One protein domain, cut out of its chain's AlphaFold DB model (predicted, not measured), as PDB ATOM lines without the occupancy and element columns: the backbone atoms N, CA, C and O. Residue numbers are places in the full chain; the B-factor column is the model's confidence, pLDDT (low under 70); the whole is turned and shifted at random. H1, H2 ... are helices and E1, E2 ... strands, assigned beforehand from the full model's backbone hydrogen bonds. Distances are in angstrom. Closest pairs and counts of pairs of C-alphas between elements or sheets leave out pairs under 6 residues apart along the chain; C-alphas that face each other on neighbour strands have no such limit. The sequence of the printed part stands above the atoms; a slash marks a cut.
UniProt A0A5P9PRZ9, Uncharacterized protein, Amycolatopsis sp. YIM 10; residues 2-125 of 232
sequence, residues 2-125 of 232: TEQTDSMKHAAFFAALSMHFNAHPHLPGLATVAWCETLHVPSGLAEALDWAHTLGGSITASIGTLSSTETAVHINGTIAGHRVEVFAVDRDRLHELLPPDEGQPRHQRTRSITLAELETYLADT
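What this domain is: This is residues 2 to 125 of the 232 residues of an uncharacterized protein of Amycolatopsis sp. YIM 10 (UniProt A0A5P9PRZ9). A strongly twisted sheet of five strands has H2 and H4 over one face, with short H3 over that face at one end of the strands. Long H1 stands at the other end, by the turn from E3 to E4, and its residues 2 to 8 stick out. The printed part has 124 residues, with named elements in the order H1 E1 H2 E2 E3 E4 H3 E5 H4, and its class is mixed, helices and strands. The sheet, E1 E4 E3 E2 E5, is mixed; the whole is compact, radius of gyration of the C-alphas 15.6 A, spans 47 by 34 by 23 A.

How they stand to each other: H1, residues 2 to 23, is on the sheet. E1, residues 38 to 40, H2, residues 45 to 54, and E2, residues 56 to 65, form a split strand-helix-strand unit, two strands running the same way with others between them; its crossover is right-handed. E2, E3, residues 71 to 79, and E4, residues 82 to 90, form a meander, each strand the antiparallel neighbour of the one before; N 62 and O 74 are 2.8 A apart, as are N 75 and O 86, within hydrogen-bond range. The closest C-alphas of H1 and E3 are those of Ala 16 and Ile 79, 6.7 A apart. E1 is parallel to E4, with N 39 and O 85 2.8 A apart. H2 lies over E4 and E3, along the strands, at a height over the sheet of 8.4 A. H3, residues 94 to 97, is on the same face as H2. E5, residues 110 to 113, is antiparallel to E2, with N 63 and O 111 2.8 A apart. H4, residues 115 to 125, touches H2, closest C-alphas Ala 46 and Leu 122 at 7.5 A, at a shallow tilt of 34 degrees, only just short of steep, opposite ways. Every O i to N i+4 pair is within hydrogen-bond range in H1 and H4, 5 of 6 in H2; H3 is too short for one.

Where its parts are: H1 begins at C-alpha 2, (15.301, -16.619, -26.170), and is 32.0 A long; E2 and E4 are each 26.0 A, E3 25.2 A. H4 ends at C-alpha 125, (56.897, -21.337, -49.064).

The domain as a whole: The C-alphas farthest apart, of Gln 4 and Asp 124, are 48.7 A apart. The printed part has no cut. The links H1 to E1 and H3 to E5 are long. Mean pLDDT of the printed part is 70.4; 50 residues are under 70, among them 2 to 10, 28 to 44 and 99 to 110.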
ATOM      1  N   THR A   2      13.989 -16.700 -25.497       52.28
ATOM      2  CA  THR A   2      15.301 -16.619 -26.170       52.28
ATOM      3  C   THR A   2      16.077 -17.948 -26.207       52.28
ATOM      4  O   THR A   2      16.613 -18.305 -27.249       52.28
ATOM      5  N   GLU A   3      16.039 -18.757 -25.143       46.84
ATOM      6  CA  GLU A   3      16.757 -20.052 -25.109       46.84
ATOM      7  C   GLU A   3      16.288 -21.049 -26.184       46.84
ATOM      8  O   GLU A   3      17.084 -21.771 -26.780       46.84
ATOM      9  N   GLN A   4      14.984 -21.078 -26.476       44.53
ATOM     10  CA  GLN A   4      14.422 -22.004 -27.462       44.53
ATOM     11  C   GLN A   4      14.812 -21.618 -28.897       44.53
ATOM     12  O   GLN A   4      15.017 -22.492 -29.738       44.53
ATOM     13  N   THR A   5      14.954 -20.318 -29.175       56.69
ATOM     14  CA  THR A   5      15.411 -19.824 -30.480       56.69
ATOM     15  C   THR A   5      16.901 -20.056 -30.696       56.69
ATOM     16  O   THR A   5      17.292 -20.381 -31.815       56.69
ATOM     17  N   ASP A   6      17.719 -19.966 -29.649       56.00
ATOM     18  CA  ASP A   6      19.157 -20.222 -29.764       56.00
ATOM     19  C   ASP A   6      19.446 -21.719 -29.894       56.00
ATOM     20  O   ASP A   6      20.242 -22.119 -30.741       56.00
ATOM     21  N   SER A   7      18.717 -22.577 -29.176       57.84
ATOM     22  CA  SER A   7      18.813 -24.035 -29.344       57.84
ATOM     23  C   SER A   7      18.472 -24.492 -30.775       57.84
ATOM     24  O   SER A   7      19.169 -25.335 -31.344       57.84
ATOM     25  N   MET A   8      17.448 -23.897 -31.402       61.22
ATOM     26  CA  MET A   8      17.069 -24.224 -32.783       61.22
ATOM     27  C   MET A   8      18.101 -23.762 -33.820       61.22
ATOM     28  O   MET A   8      18.338 -24.481 -34.792       61.22
ATOM     29  N   LYS A   9      18.740 -22.603 -33.619       65.69
ATOM     30  CA  LYS A   9      19.812 -22.114 -34.505       65.69
ATOM     31  C   LYS A   9      21.034 -23.029 -34.472       65.69
ATOM     32  O   LYS A   9      21.523 -23.410 -35.532       65.69
ATOM     33  N   HIS A  10      21.450 -23.468 -33.283       67.75
ATOM     34  CA  HIS A  10      22.561 -24.412 -33.137       67.75
ATOM     35  C   HIS A  10      22.271 -25.749 -33.826       67.75
ATOM     36  O   HIS A  10      23.118 -26.273 -34.544       67.75
ATOM     37  N   ALA A  11      21.062 -26.297 -33.666       72.88
ATOM     38  CA  ALA A  11      20.685 -27.545 -34.332       72.88
ATOM     39  C   ALA A  11      20.710 -27.424 -35.868       72.88
ATOM     40  O   ALA A  11      21.177 -28.337 -36.551       72.88
ATOM     41  N   ALA A  12      20.248 -26.292 -36.411       74.56
ATOM     42  CA  ALA A  12      20.306 -26.010 -37.844       74.56
ATOM     43  C   ALA A  12      21.754 -25.891 -38.347       74.56
ATOM     44  O   ALA A  12      22.094 -26.495 -39.366       74.56
ATOM     45  N   PHE A  13      22.616 -25.207 -37.590       75.44
ATOM     46  CA  PHE A  13      24.041 -25.104 -37.887       75.44
ATOM     47  C   PHE A  13      24.725 -26.477 -37.913       75.44
ATOM     48  O   PHE A  13      25.384 -26.815 -38.892       75.44
ATOM     49  N   PHE A  14      24.522 -27.321 -36.895       75.19
ATOM     50  CA  PHE A  14      25.117 -28.664 -36.865       75.19
ATOM     51  C   PHE A  14      24.613 -29.564 -37.998       75.19
ATOM     52  O   PHE A  14      25.381 -30.368 -38.530       75.19
ATOM     53  N   ALA A  15      23.347 -29.429 -38.402       78.25
ATOM     54  CA  ALA A  15      22.819 -30.139 -39.564       78.25
ATOM     55  C   ALA A  15      23.482 -29.660 -40.866       78.25
ATOM     56  O   ALA A  15      23.904 -30.486 -41.677       78.25
ATOM     57  N   ALA A  16      23.627 -28.343 -41.045       79.12
ATOM     58  CA  ALA A  16      24.339 -27.751 -42.174       79.12
ATOM     59  C   ALA A  16      25.807 -28.200 -42.223       79.12
ATOM     60  O   ALA A  16      26.273 -28.663 -43.263       79.12
ATOM     61  N   LEU A  17      26.498 -28.157 -41.086       76.50
ATOM     62  CA  LEU A  17      27.880 -28.602 -40.943       76.50
ATOM     63  C   LEU A  17      28.034 -30.097 -41.249       76.50
ATOM     64  O   LEU A  17      28.955 -30.498 -41.953       76.50
ATOM     65  N   SER A  18      27.098 -30.930 -40.788       76.06
ATOM     66  CA  SER A  18      27.095 -32.370 -41.087       76.06
ATOM     67  C   SER A  18      26.921 -32.645 -42.585       76.06
ATOM     68  O   SER A  18      27.583 -33.521 -43.139       76.06
ATOM     69  N   MET A  19      26.050 -31.892 -43.266       80.94
ATOM     70  CA  MET A  19      25.911 -31.977 -44.726       80.94
ATOM     71  C   MET A  19      27.176 -31.499 -45.443       80.94
ATOM     72  O   MET A  19      27.586 -32.123 -46.421       80.94
ATOM     73  N   HIS A  20      27.819 -30.447 -44.933       82.25
ATOM     74  CA  HIS A  20      29.072 -29.914 -45.467       82.25
ATOM     75  C   HIS A  20      30.209 -30.935 -45.386       82.25
ATOM     76  O   HIS A  20      30.875 -31.199 -46.386       82.25
ATOM     77  N   PHE A  21      30.365 -31.604 -44.240       77.81
ATOM     78  CA  PHE A  21      31.338 -32.689 -44.079       77.81
ATOM     79  C   PHE A  21      31.093 -33.860 -45.035       77.81
ATOM     80  O   PHE A  21      32.045 -34.419 -45.576       77.81
ATOM     81  N   ASN A  22      29.831 -34.210 -45.292       79.50
ATOM     82  CA  ASN A  22      29.494 -35.250 -46.266       79.50
ATOM     83  C   ASN A  22      29.816 -34.833 -47.711       79.50
ATOM     84  O   ASN A  22      30.195 -35.681 -48.517       79.50
ATOM     85  N   ALA A  23      29.665 -33.549 -48.045       82.06
ATOM     86  CA  ALA A  23      30.014 -33.013 -49.360       82.06
ATOM     87  C   ALA A  23      31.536 -32.896 -49.562       82.06
ATOM     88  O   ALA A  23      32.021 -33.027 -50.687       82.06
ATOM     89  N   HIS A  24      32.288 -32.704 -48.476       81.00
ATOM     90  CA  HIS A  24      33.734 -32.491 -48.483       81.00
ATOM     91  C   HIS A  24      34.455 -33.469 -47.533       81.00
ATOM     92  O   HIS A  24      35.016 -33.063 -46.512       81.00
ATOM     93  N   PRO A  25      34.499 -34.775 -47.864       73.00
ATOM     94  CA  PRO A  25      34.995 -35.827 -46.968       73.00
ATOM     95  C   PRO A  25      36.510 -35.788 -46.701       73.00
ATOM     96  O   PRO A  25      37.004 -36.596 -45.920       73.00
ATOM     97  N   HIS A  26      37.250 -34.874 -47.334       75.12
ATOM     98  CA  HIS A  26      38.675 -34.629 -47.085       75.12
ATOM     99  C   HIS A  26      38.924 -33.620 -45.946       75.12
ATOM    100  O   HIS A  26      40.022 -33.590 -45.403       75.12
ATOM    101  N   LEU A  27      37.908 -32.851 -45.531       70.81
ATOM    102  CA  LEU A  27      37.983 -31.872 -44.435       70.81
ATOM    103  C   LEU A  27      37.852 -32.398 -42.976       70.81
ATOM    104  O   LEU A  27      38.292 -31.693 -42.066       70.81
ATOM    105  N   PRO A  28      37.238 -33.566 -42.661       52.06
ATOM    106  CA  PRO A  28      36.716 -33.844 -41.314       52.06
ATOM    107  C   PRO A  28      37.750 -34.225 -40.242       52.06
ATOM    108  O   PRO A  28      37.370 -34.453 -39.097       52.06
ATOM    109  N   GLY A  29      39.048 -34.263 -40.547       54.12
ATOM    110  CA  GLY A  29      40.091 -34.459 -39.526       54.12
ATOM    111  C   GLY A  29      40.481 -33.187 -38.764       54.12
ATOM    112  O   GLY A  29      41.324 -33.248 -37.873       54.12
ATOM    113  N   LEU A  30      39.925 -32.036 -39.152       53.03
ATOM    114  CA  LEU A  30      40.653 -30.774 -39.069       53.03
ATOM    115  C   LEU A  30      39.840 -29.632 -38.467       53.03
ATOM    116  O   LEU A  30      40.268 -28.509 -38.617       53.03
ATOM    117  N   ALA A  31      38.691 -29.840 -37.817       55.97
ATOM    118  CA  ALA A  31      37.990 -28.723 -37.174       55.97
ATOM    119  C   ALA A  31      37.286 -29.109 -35.870       55.97
ATOM    120  O   ALA A  31      36.465 -30.024 -35.838       55.97
ATOM    121  N   THR A  32      37.566 -28.374 -34.798       61.31
ATOM    122  CA  THR A  32      36.784 -28.380 -33.557       61.31
ATOM    123  C   THR A  32      35.811 -27.211 -33.578       61.31
ATOM    124  O   THR A  32      36.227 -26.065 -33.722       61.31
ATOM    125  N   VAL A  33      34.517 -27.485 -33.419       59.06
ATOM    126  CA  VAL A  33      33.504 -26.429 -33.302       59.06
ATOM    127  C   VAL A  33      33.633 -25.786 -31.921       59.06
ATOM    128  O   VAL A  33      33.431 -26.462 -30.911       59.06
ATOM    129  N   ALA A  34      33.994 -24.506 -31.871       59.19
ATOM    130  CA  ALA A  34      33.923 -23.712 -30.647       59.19
ATOM    131  C   ALA A  34      32.474 -23.240 -30.417       59.19
ATOM    132  O   ALA A  34      31.645 -23.268 -31.330       59.19
ATOM    133  N   TRP A  35      32.136 -22.825 -29.191       49.47
ATOM    134  CA  TRP A  35      30.872 -22.112 -28.963       49.47
ATOM    135  C   TRP A  35      30.823 -20.872 -29.880       49.47
ATOM    136  O   TRP A  35      31.860 -20.252 -30.093       49.47
ATOM    137  N   CYS A  36      29.644 -20.564 -30.442       55.84
ATOM    138  CA  CYS A  36      29.380 -19.458 -31.391       55.84
ATOM    139  C   CYS A  36      29.674 -19.693 -32.895       55.84
ATOM    140  O   CYS A  36      30.081 -18.768 -33.584       55.84
ATOM    141  N   GLU A  37      29.410 -20.884 -33.451       60.94
ATOM    142  CA  GLU A  37      29.497 -21.156 -34.914       60.94
ATOM    143  C   GLU A  37      30.920 -21.026 -35.528       60.94
ATOM    144  O   GLU A  37      31.097 -21.142 -36.743       60.94
ATOM    145  N   THR A  38      31.960 -20.877 -34.700       61.97
ATOM    146  CA  THR A  38      33.370 -20.856 -35.127       61.97
ATOM    147  C   THR A  38      33.924 -22.274 -35.298       61.97
ATOM    148  O   THR A  38      33.834 -23.117 -34.400       61.97
ATOM    149  N   LEU A  39      34.547 -22.538 -36.449       61.72
ATOM    150  CA  LEU A  39      35.263 -23.774 -36.755       61.72
ATOM    151  C   LEU A  39      36.764 -23.557 -36.546       61.72
ATOM    152  O   LEU A  39      37.469 -22.982 -37.372       61.72
ATOM    153  N   HIS A  40      37.282 -24.048 -35.430       63.50
ATOM    154  CA  HIS A  40      38.706 -23.966 -35.144       63.50
ATOM    155  C   HIS A  40      39.454 -25.088 -35.863       63.50
ATOM    156  O   HIS A  40      39.232 -26.254 -35.533       63.50
ATOM    157  N   VAL A  41      40.358 -24.753 -36.786       64.38
ATOM    158  CA  VAL A  41      41.130 -25.719 -37.575       64.38
ATOM    159  C   VAL A  41      42.538 -25.867 -36.990       64.38
ATOM    160  O   VAL A  41      43.384 -25.004 -37.199       64.38
ATOM    161  N   PRO A  42      42.837 -26.934 -36.219       55.44
ATOM    162  CA  PRO A  42      44.098 -27.025 -35.483       55.44
ATOM    163  C   PRO A  42      45.303 -27.394 -36.360       55.44
ATOM    164  O   PRO A  42      46.423 -27.426 -35.861       55.44
ATOM    165  N   SER A  43      45.085 -27.739 -37.627       58.47
ATOM    166  CA  SER A  43      46.057 -28.443 -38.466       58.47
ATOM    167  C   SER A  43      47.027 -27.560 -39.249       58.47
ATOM    168  O   SER A  43      48.005 -28.092 -39.755       58.47
ATOM    169  N   GLY A  44      46.832 -26.240 -39.269       68.62
ATOM    170  CA  GLY A  44      47.739 -25.311 -39.944       68.62
ATOM    171  C   GLY A  44      47.087 -24.552 -41.096       68.62
ATOM    172  O   GLY A  44      45.872 -24.599 -41.305       68.62
ATOM    173  N   LEU A  45      47.908 -23.771 -41.804       74.62
ATOM    174  CA  LEU A  45      47.432 -22.788 -42.775       74.62
ATOM    175  C   LEU A  45      46.905 -23.412 -44.077       74.62
ATOM    176  O   LEU A  45      45.950 -22.896 -44.654       74.62
ATOM    177  N   ALA A  46      47.496 -24.521 -44.529       76.25
ATOM    178  CA  ALA A  46      47.069 -25.216 -45.745       76.25
ATOM    179  C   ALA A  46      45.656 -25.796 -45.584       76.25
ATOM    180  O   ALA A  46      44.800 -25.649 -46.450       76.25
ATOM    181  N   GLU A  47      45.374 -26.365 -44.420       76.62
ATOM    182  CA  GLU A  47      44.070 -26.912 -44.079       76.62
ATOM    183  C   GLU A  47      43.023 -25.814 -43.871       76.62
ATOM    184  O   GLU A  47      41.856 -26.002 -44.214       76.62
ATOM    185  N   ALA A  48      43.422 -24.647 -43.353       78.44
ATOM    186  CA  ALA A  48      42.540 -23.485 -43.298       78.44
ATOM    187  C   ALA A  48      42.167 -22.972 -44.697       78.44
ATOM    188  O   ALA A  48      41.020 -22.570 -44.904       78.44
ATOM    189  N   LEU A  49      43.090 -23.028 -45.665       81.69
ATOM    190  CA  LEU A  49      42.789 -22.726 -47.067       81.69
ATOM    191  C   LEU A  49      41.847 -23.756 -47.694       81.69
ATOM    192  O   LEU A  49      40.867 -23.364 -48.328       81.69
ATOM    193  N   ASP A  50      42.087 -25.050 -47.477       83.44
ATOM    194  CA  ASP A  50      41.184 -26.105 -47.954       83.44
ATOM    195  C   ASP A  50      39.761 -25.883 -47.427       83.44
ATOM    196  O   ASP A  50      38.790 -25.954 -48.183       83.44
ATOM    197  N   TRP A  51      39.626 -25.513 -46.150       83.00
ATOM    198  CA  TRP A  51      38.347 -25.102 -45.578       83.00
ATOM    199  C   TRP A  51      37.766 -23.868 -46.264       83.00
ATOM    200  O   TRP A  51      36.600 -23.898 -46.666       83.00
ATOM    201  N   ALA A  52      38.560 -22.810 -46.431       85.19
ATOM    202  CA  ALA A  52      38.137 -21.559 -47.051       85.19
ATOM    203  C   ALA A  52      37.555 -21.762 -48.455       85.19
ATOM    204  O   ALA A  52      36.524 -21.172 -48.778       85.19
ATOM    205  N   HIS A  53      38.151 -22.646 -49.258       87.56
ATOM    206  CA  HIS A  53      37.673 -22.974 -50.603       87.56
ATOM    207  C   HIS A  53      36.301 -23.648 -50.641       87.56
ATOM    208  O   HIS A  53      35.647 -23.661 -51.686       87.56
ATOM    209  N   THR A  54      35.851 -24.205 -49.518       86.19
ATOM    210  CA  THR A  54      34.524 -24.822 -49.419       86.19
ATOM    211  C   THR A  54      33.461 -23.877 -48.873       86.19
ATOM    212  O   THR A  54      32.273 -24.189 -48.947       86.19
ATOM    213  N   LEU A  55      33.848 -22.710 -48.351       85.75
ATOM    214  CA  LEU A  55      32.898 -21.738 -47.822       85.75
ATOM    215  C   LEU A  55      32.158 -21.013 -48.954       85.75
ATOM    216  O   LEU A  55      32.705 -20.710 -50.012       85.75
ATOM    217  N   GLY A  56      30.890 -20.693 -48.710       81.75
ATOM    218  CA  GLY A  56      30.091 -19.820 -49.564       81.75
ATOM    219  C   GLY A  56      30.088 -18.368 -49.082       81.75
ATOM    220  O   GLY A  56      30.483 -18.057 -47.956       81.75
ATOM    221  N   GLY A  57      29.535 -17.474 -49.902       82.75
ATOM    222  CA  GLY A  57      29.358 -16.058 -49.563       82.75
ATOM    223  C   GLY A  57      30.614 -15.211 -49.779       82.75
ATOM    224  O   GLY A  57      31.527 -15.602 -50.502       82.75
ATOM    225  N   SER A  58      30.634 -14.017 -49.183       79.88
ATOM    226  CA  SER A  58      31.809 -13.143 -49.215       79.88
ATOM    227  C   SER A  58      32.864 -13.680 -48.258       79.88
ATOM    228  O   SER A  58      32.695 -13.585 -47.043       79.88
ATOM    229  N   ILE A  59      33.937 -14.235 -48.815       82.88
ATOM    230  CA  ILE A  59      35.063 -14.744 -48.037       82.88
ATOM    231  C   ILE A  59      36.004 -13.585 -47.717       82.88
ATOM    232  O   ILE A  59      36.439 -12.865 -48.618       82.88
ATOM    233  N   THR A  60      36.331 -13.412 -46.441       79.44
ATOM    234  CA  THR A  60      37.318 -12.420 -45.990       79.44
ATOM    235  C   THR A  60      38.357 -13.099 -45.121       79.44
ATOM    236  O   THR A  60      37.982 -13.849 -44.221       79.44
ATOM    237  N   ALA A  61      39.635 -12.801 -45.340       82.94
ATOM    238  CA  ALA A  61      40.716 -13.279 -44.495       82.94
ATOM    239  C   ALA A  61      41.365 -12.107 -43.748       82.94
ATOM    240  O   ALA A  61      41.535 -11.010 -44.282       82.94
ATOM    241  N   SER A  62      41.725 -12.331 -42.492       80.94
ATOM    242  CA  SER A  62      42.505 -11.384 -41.705       80.94
ATOM    243  C   SER A  62      43.610 -12.100 -40.959       80.94
ATOM    244  O   SER A  62      43.401 -13.172 -40.400       80.94
ATOM    245  N   ILE A  63      44.777 -11.473 -40.946       80.31
ATOM    246  CA  ILE A  63      45.941 -11.911 -40.195       80.31
ATOM    247  C   ILE A  63      46.037 -11.043 -38.952       80.31
ATOM    248  O   ILE A  63      45.937  -9.820 -39.056       80.31
ATOM    249  N   GLY A  64      46.241 -11.665 -37.801       71.81
ATOM    250  CA  GLY A  64      46.482 -10.984 -36.537       71.81
ATOM    251  C   GLY A  64      47.546 -11.708 -35.733       71.81
ATOM    252  O   GLY A  64      47.871 -12.861 -35.990       71.81
ATOM    253  N   THR A  65      48.116 -11.039 -34.752       66.06
ATOM    254  CA  THR A  65      49.041 -11.654 -33.798       66.06
ATOM    255  C   THR A  65      48.265 -12.261 -32.644       66.06
ATOM    256  O   THR A  65      47.490 -11.587 -31.971       66.06
ATOM    257  N   LEU A  66      48.491 -13.551 -32.403       63.62
ATOM    258  CA  LEU A  66      47.947 -14.244 -31.236       63.62
ATOM    259  C   LEU A  66      48.871 -14.065 -30.027       63.62
ATOM    260  O   LEU A  66      48.417 -13.962 -28.891       63.62
ATOM    261  N   SER A  67      50.182 -14.003 -30.281       58.12
ATOM    262  CA  SER A  67      51.208 -13.766 -29.269       58.12
ATOM    263  C   SER A  67      52.437 -13.060 -29.858       58.12
ATOM    264  O   SER A  67      52.450 -12.661 -31.023       58.12
ATOM    265  N   SER A  68      53.505 -12.902 -29.066       58.09
ATOM    266  CA  SER A  68      54.773 -12.327 -29.544       58.09
ATOM    267  C   SER A  68      55.458 -13.153 -30.640       58.09
ATOM    268  O   SER A  68      56.325 -12.629 -31.338       58.09
ATOM    269  N   THR A  69      55.107 -14.435 -30.758       58.72
ATOM    270  CA  THR A  69      55.743 -15.405 -31.665       58.72
ATOM    271  C   THR A  69      54.746 -16.118 -32.571       58.72
ATOM    272  O   THR A  69      55.161 -16.860 -33.450       58.72
ATOM    273  N   GLU A  70      53.444 -15.921 -32.366       68.00
ATOM    274  CA  GLU A  70      52.403 -16.618 -33.116       68.00
ATOM    275  C   GLU A  70      51.518 -15.618 -33.845       68.00
ATOM    276  O   GLU A  70      51.035 -14.638 -33.268       68.00
ATOM    277  N   THR A  71      51.294 -15.893 -35.123       73.25
ATOM    278  CA  THR A  71      50.388 -15.126 -35.968       73.25
ATOM    279  C   THR A  71      49.249 -16.046 -36.378       73.25
ATOM    280  O   THR A  71      49.470 -17.193 -36.743       73.25
ATOM    281  N   ALA A  72      48.018 -15.576 -36.283       78.00
ATOM    282  CA  ALA A  72      46.835 -16.324 -36.652       78.00
ATOM    283  C   ALA A  72      46.210 -15.771 -37.931       78.00
ATOM    284  O   ALA A  72      46.270 -14.571 -38.212       78.00
ATOM    285  N   VAL A  73      45.576 -16.664 -38.683       81.94
ATOM    286  CA  VAL A  73      44.679 -16.339 -39.785       81.94
ATOM    287  C   VAL A  73      43.257 -16.660 -39.373       81.94
ATOM    288  O   VAL A  73      42.962 -17.751 -38.888       81.94
ATOM    289  N   HIS A  74      42.378 -15.708 -39.650       82.50
ATOM    290  CA  HIS A  74      40.942 -15.813 -39.484       82.50
ATOM    291  C   HIS A  74      40.299 -15.694 -40.857       82.50
ATOM    292  O   HIS A  74      40.403 -14.648 -41.500       82.50
ATOM    293  N   ILE A  75      39.633 -16.746 -41.321       84.62
ATOM    294  CA  ILE A  75      38.923 -16.751 -42.600       84.62
ATOM    295  C   ILE A  75      37.432 -16.850 -42.316       84.62
ATOM    296  O   ILE A  75      36.947 -17.845 -41.793       84.62
ATOM    297  N   ASN A  76      36.694 -15.804 -42.658       81.25
ATOM    298  CA  ASN A  76      35.249 -15.760 -42.501       81.25
ATOM    299  C   ASN A  76      34.575 -16.135 -43.820       81.25
ATOM    300  O   ASN A  76      34.962 -15.641 -44.877       81.25
ATOM    301  N   GLY A  77      33.525 -16.941 -43.739       83.69
ATOM    302  CA  GLY A  77      32.644 -17.276 -44.851       83.69
ATOM    303  C   GLY A  77      31.308 -17.800 -44.338       83.69
ATOM    304  O   GLY A  77      30.895 -17.487 -43.217       83.69
ATOM    305  N   THR A  78      30.606 -18.582 -45.158       81.56
ATOM    306  CA  THR A  78      29.319 -19.168 -44.768       81.56
ATOM    307  C   THR A  78      29.174 -20.634 -45.155       81.56
ATOM    308  O   THR A  78      29.655 -21.060 -46.201       81.56
ATOM    309  N   ILE A  79      28.439 -21.396 -44.341       81.56
ATOM    310  CA  ILE A  79      27.973 -22.754 -44.650       81.56
ATOM    311  C   ILE A  79      26.449 -22.745 -44.571       81.56
ATOM    312  O   ILE A  79      25.874 -22.478 -43.519       81.56
ATOM    313  N   ALA A  80      25.784 -22.993 -45.702       80.81
ATOM    314  CA  ALA A  80      24.320 -22.959 -45.814       80.81
ATOM    315  C   ALA A  80      23.667 -21.684 -45.222       80.81
ATOM    316  O   ALA A  80      22.571 -21.738 -44.670       80.81
ATOM    317  N   GLY A  81      24.343 -20.535 -45.329       72.62
ATOM    318  CA  GLY A  81      23.868 -19.248 -44.805       72.62
ATOM    319  C   GLY A  81      24.211 -18.966 -43.337       72.62
ATOM    320  O   GLY A  81      23.955 -17.853 -42.881       72.62
ATOM    321  N   HIS A  82      24.820 -19.912 -42.617       72.56
ATOM    322  CA  HIS A  82      25.399 -19.672 -41.293       72.56
ATOM    323  C   HIS A  82      26.805 -19.111 -41.427       72.56
ATOM    324  O   HIS A  82      27.565 -19.575 -42.279       72.56
ATOM    325  N   ARG A  83      27.152 -18.122 -40.601       74.19
ATOM    326  CA  ARG A  83      28.497 -17.553 -40.597       74.19
ATOM    327  C   ARG A  83      29.453 -18.563 -39.981       74.19
ATOM    328  O   ARG A  83      29.142 -19.176 -38.973       74.19
ATOM    329  N   VAL A  84      30.601 -18.726 -40.619       73.69
ATOM    330  CA  VAL A  84      31.652 -19.627 -40.168       73.69
ATOM    331  C   VAL A  84      32.963 -18.879 -40.198       73.69
ATOM    332  O   VAL A  84      33.294 -18.226 -41.189       73.69
ATOM    333  N   GLU A  85      33.704 -18.998 -39.112       78.06
ATOM    334  CA  GLU A  85      35.088 -18.570 -39.025       78.06
ATOM    335  C   GLU A  85      35.983 -19.805 -38.984       78.06
ATOM    336  O   GLU A  85      35.755 -20.712 -38.188       78.06
ATOM    337  N   VAL A  86      36.987 -19.825 -39.853       76.81
ATOM    338  CA  VAL A  86      38.063 -20.808 -39.912       76.81
ATOM    339  C   VAL A  86      39.304 -20.158 -39.320       76.81
ATOM    340  O   VAL A  86      39.769 -19.134 -39.821       76.81
ATOM    341  N   PHE A  87      39.830 -20.752 -38.257       76.12
ATOM    342  CA  PHE A  87      40.995 -20.241 -37.538       76.12
ATOM    343  C   PHE A  87      42.192 -21.174 -37.695       76.12
ATOM    344  O   PHE A  87      42.041 -22.371 -37.449       76.12
ATOM    345  N   ALA A  88      43.363 -20.624 -38.023       74.62
ATOM    346  CA  ALA A  88      44.638 -21.339 -37.996       74.62
ATOM    347  C   ALA A  88      45.769 -20.465 -37.451       74.62
ATOM    348  O   ALA A  88      45.785 -19.253 -37.655       74.62
ATOM    349  N   VAL A  89      46.740 -21.097 -36.791       70.62
ATOM    350  CA  VAL A  89      47.949 -20.440 -36.280       70.62
ATOM    351  C   VAL A  89      49.133 -20.816 -37.157       70.62
ATOM    352  O   VAL A  89      49.372 -21.996 -37.404       70.62
ATOM    353  N   ASP A  90      49.889 -19.809 -37.575       71.44
ATOM    354  CA  ASP A  90      51.197 -19.941 -38.200       71.44
ATOM    355  C   ASP A  90      52.282 -19.408 -37.252       71.44
ATOM    356  O   ASP A  90      52.178 -18.312 -36.685       71.44
ATOM    357  N   ARG A  91      53.330 -20.209 -37.060       63.31
ATOM    358  CA  ARG A  91      54.469 -19.865 -36.194       63.31
ATOM    359  C   ARG A  91      55.682 -19.368 -36.963       63.31
ATOM    360  O   ARG A  91      56.625 -18.894 -36.337       63.31
ATOM    361  N   ASP A  92      55.665 -19.487 -38.285       65.50
ATOM    362  CA  ASP A  92      56.871 -19.335 -39.076       65.50
ATOM    363  C   ASP A  92      56.999 -17.910 -39.585       65.50
ATOM    364  O   ASP A  92      57.752 -17.115 -39.025       65.50
ATOM    365  N   ARG A  93      56.276 -17.550 -40.642       65.44
ATOM    366  CA  ARG A  93      56.574 -16.324 -41.390       65.44
ATOM    367  C   ARG A  93      55.349 -15.440 -41.607       65.44
ATOM    368  O   ARG A  93      55.513 -14.321 -42.088       65.44
ATOM    369  N   LEU A  94      54.135 -15.869 -41.243       70.69
ATOM    370  CA  LEU A  94      52.905 -15.087 -41.455       70.69
ATOM    371  C   LEU A  94      52.971 -13.688 -40.807       70.69
ATOM    372  O   LEU A  94      52.326 -12.743 -41.263       70.69
ATOM    373  N   HIS A  95      53.823 -13.532 -39.790       66.62
ATOM    374  CA  HIS A  95      54.161 -12.252 -39.177       66.62
ATOM    375  C   HIS A  95      54.760 -11.219 -40.155       66.62
ATOM    376  O   HIS A  95      54.687 -10.025 -39.880       66.62
ATOM    377  N   GLU A  96      55.335 -11.640 -41.288       70.50
ATOM    378  CA  GLU A  96      55.869 -10.768 -42.346       70.50
ATOM    379  C   GLU A  96      54.766 -10.019 -43.105       70.50
ATOM    380  O   GLU A  96      55.011  -8.960 -43.681       70.50
ATOM    381  N   LEU A  97      53.538 -10.545 -43.100       72.69
ATOM    382  CA  LEU A  97      52.392  -9.884 -43.723       72.69
ATOM    383  C   LEU A  97      51.783  -8.804 -42.827       72.69
ATOM    384  O   LEU A  97      50.973  -8.007 -43.314       72.69
ATOM    385  N   LEU A  98      52.162  -8.756 -41.549       70.00
ATOM    386  CA  LEU A  98      51.706  -7.726 -40.625       70.00
ATOM    387  C   LEU A  98      52.275  -6.358 -41.020       70.00
ATOM    388  O   LEU A  98      53.406  -6.268 -41.499       70.00
ATOM    389  N   PRO A  99      51.514  -5.273 -40.807       65.38
ATOM    390  CA  PRO A  99      52.020  -3.930 -41.042       65.38
ATOM    391  C   PRO A  99      53.282  -3.649 -40.201       65.38
ATOM    392  O   PRO A  99      53.436  -4.206 -39.103       65.38
ATOM    393  N   PRO A 100      54.196  -2.796 -40.709       62.72
ATOM    394  CA  PRO A 100      55.408  -2.411 -39.997       62.72
ATOM    395  C   PRO A 100      55.090  -1.722 -38.663       62.72
ATOM    396  O   PRO A 100      53.968  -1.290 -38.404       62.72
ATOM    397  N   ASP A 101      56.095  -1.649 -37.793       59.97
ATOM    398  CA  ASP A 101      55.966  -1.062 -36.461       59.97
ATOM    399  C   ASP A 101      55.786   0.463 -36.519       59.97
ATOM    400  O   ASP A 101      56.754   1.219 -36.500       59.97
ATOM    401  N   GLU A 102      54.538   0.918 -36.610       57.25
ATOM    402  CA  GLU A 102      54.174   2.340 -36.537       57.25
ATOM    403  C   GLU A 102      53.791   2.766 -35.105       57.25
ATOM    404  O   GLU A 102      52.906   3.599 -34.905       57.25
ATOM    405  N   GLY A 103      54.406   2.164 -34.078       51.25
ATOM    406  CA  GLY A 103      54.092   2.458 -32.674       51.25
ATOM    407  C   GLY A 103      52.781   1.833 -32.186       51.25
ATOM    408  O   GLY A 103      52.339   2.109 -31.070       51.25
ATOM    409  N   GLN A 104      52.162   0.970 -32.998       51.06
ATOM    410  CA  GLN A 104      51.083   0.099 -32.550       51.06
ATOM    411  C   GLN A 104      51.667  -1.156 -31.892       51.06
ATOM    412  O   GLN A 104      52.512  -1.835 -32.503       51.06
ATOM    413  N   PRO A 105      51.193  -1.513 -30.683       57.53
ATOM    414  CA  PRO A 105      51.603  -2.736 -30.020       57.53
ATOM    415  C   PRO A 105      51.421  -3.942 -30.939       57.53
ATOM    416  O   PRO A 105      50.410  -4.059 -31.631       57.53
ATOM    417  N   ARG A 106      52.392  -4.862 -30.943       54.31
ATOM    418  CA  ARG A 106      52.437  -5.984 -31.899       54.31
ATOM    419  C   ARG A 106      51.144  -6.813 -31.927       54.31
ATOM    420  O   ARG A 106      50.788  -7.271 -33.001       54.31
ATOM    421  N   HIS A 107      50.437  -6.936 -30.795       54.44
ATOM    422  CA  HIS A 107      49.149  -7.637 -30.611       54.44
ATOM    423  C   HIS A 107      47.917  -6.919 -31.209       54.44
ATOM    424  O   HIS A 107      46.854  -7.515 -31.312       54.44
ATOM    425  N   GLN A 108      48.038  -5.646 -31.595       56.66
ATOM    426  CA  GLN A 108      46.975  -4.876 -32.267       56.66
ATOM    427  C   GLN A 108      47.159  -4.833 -33.787       56.66
ATOM    428  O   GLN A 108      46.363  -4.226 -34.503       56.66
ATOM    429  N   ARG A 109      48.216  -5.469 -34.303       66.12
ATOM    430  CA  ARG A 109      48.490  -5.494 -35.736       66.12
ATOM    431  C   ARG A 109      47.594  -6.530 -36.383       66.12
ATOM    432  O   ARG A 109      47.879  -7.722 -36.345       66.12
ATOM    433  N   THR A 110      46.525  -6.047 -36.996       68.25
ATOM    434  CA  THR A 110      45.663  -6.851 -37.856       68.25
ATOM    435  C   THR A 110      45.724  -6.339 -39.283       68.25
ATOM    436  O   THR A 110      45.663  -5.129 -39.511       68.25
ATOM    437  N   ARG A 111      45.791  -7.245 -40.257       76.75
ATOM    438  CA  ARG A 111      45.717  -6.910 -41.681       76.75
ATOM    439  C   ARG A 111      44.636  -7.735 -42.354       76.75
ATOM    440  O   ARG A 111      44.645  -8.957 -42.268       76.75
ATOM    441  N   SER A 112      43.736  -7.066 -43.068       79.50
ATOM    442  CA  SER A 112      42.848  -7.739 -44.015       79.50
ATOM    443  C   SER A 112      43.636  -8.154 -45.251       79.50
ATOM    444  O   SER A 112      44.346  -7.332 -45.834       79.50
ATOM    445  N   ILE A 113      43.498  -9.413 -45.641       77.12
ATOM    446  CA  ILE A 113      44.095  -9.977 -46.847       77.12
ATOM    447  C   ILE A 113      43.036 -10.744 -47.640       77.12
ATOM    448  O   ILE A 113      41.995 -11.162 -47.128       77.12
ATOM    449  N   THR A 114      43.293 -10.917 -48.922       81.06
ATOM    450  CA  THR A 114      42.504 -11.779 -49.797       81.06
ATOM    451  C   THR A 114      42.948 -13.234 -49.655       81.06
ATOM    452  O   THR A 114      44.078 -13.521 -49.263       81.06
ATOM    453  N   LEU A 115      42.068 -14.171 -50.022       80.75
ATOM    454  CA  LEU A 115      42.424 -15.592 -50.047       80.75
ATOM    455  C   LEU A 115      43.576 -15.868 -51.031       80.75
ATOM    456  O   LEU A 115      44.495 -16.605 -50.712       80.75
ATOM    457  N   ALA A 116      43.592 -15.170 -52.172       79.44
ATOM    458  CA  ALA A 116      44.658 -15.272 -53.168       79.44
ATOM    459  C   ALA A 116      46.026 -14.789 -52.646       79.44
ATOM    460  O   ALA A 116      47.057 -15.370 -52.982       79.44
ATOM    461  N   GLU A 117      46.057 -13.740 -51.813       77.75
ATOM    462  CA  GLU A 117      47.292 -13.313 -51.140       77.75
ATOM    463  C   GLU A 117      47.794 -14.393 -50.175       77.75
ATOM    464  O   GLU A 117      48.996 -14.643 -50.115       77.75
ATOM    465  N   LEU A 118      46.883 -15.076 -49.474       77.75
ATOM    466  CA  LEU A 118      47.228 -16.177 -48.577       77.75
ATOM    467  C   LEU A 118      47.741 -17.421 -49.321       77.75
ATOM    468  O   LEU A 118      48.699 -18.056 -48.888       77.75
ATOM    469  N   GLU A 119      47.135 -17.750 -50.461       81.56
ATOM    470  CA  GLU A 119      47.568 -18.841 -51.345       81.56
ATOM    471  C   GLU A 119      48.949 -18.574 -51.946       81.56
ATOM    472  O   GLU A 119      49.807 -19.455 -51.954       81.56
ATOM    473  N   THR A 120      49.184 -17.344 -52.417       79.50
ATOM    474  CA  THR A 120      50.485 -16.928 -52.971       79.50
ATOM    475  C   THR A 120      51.584 -17.081 -51.924       79.50
ATOM    476  O   THR A 120      52.657 -17.608 -52.208       79.50
ATOM    477  N   TYR A 121      51.275 -16.695 -50.689       73.06
ATOM    478  CA  TYR A 121      52.174 -16.809 -49.556       73.06
ATOM    479  C   TYR A 121      52.574 -18.267 -49.248       73.06
ATOM    480  O   TYR A 121      53.751 -18.575 -49.047       73.06
ATOM    481  N   LEU A 122      51.613 -19.195 -49.281       71.81
ATOM    482  CA  LEU A 122      51.893 -20.624 -49.114       71.81
ATOM    483  C   LEU A 122      52.648 -21.231 -50.306       71.81
ATOM    484  O   LEU A 122      53.533 -22.065 -50.106       71.81
ATOM    485  N   ALA A 123      52.346 -20.802 -51.533       70.06
ATOM    486  CA  ALA A 123      53.017 -21.283 -52.740       70.06
ATOM    487  C   ALA A 123      54.509 -20.899 -52.775       70.06
ATOM    488  O   ALA A 123      55.343 -21.740 -53.119       70.06
ATOM    489  N   ASP A 124      54.853 -19.680 -52.351       63.62
ATOM    490  CA  ASP A 124      56.247 -19.226 -52.230       63.62
ATOM    491  C   ASP A 124      57.020 -19.997 -51.146       63.62
ATOM    492  O   ASP A 124      58.235 -20.172 -51.240       63.62
ATOM    493  N   THR A 125      56.314 -20.531 -50.148       56.31
ATOM    494  CA  THR A 125      56.897 -21.337 -49.064       56.31
ATOM    495  C   THR A 125      57.219 -22.776 -49.509       56.31
ATOM    496  O   THR A 125      58.095 -23.423 -48.936       56.31
TER     497      THR A 125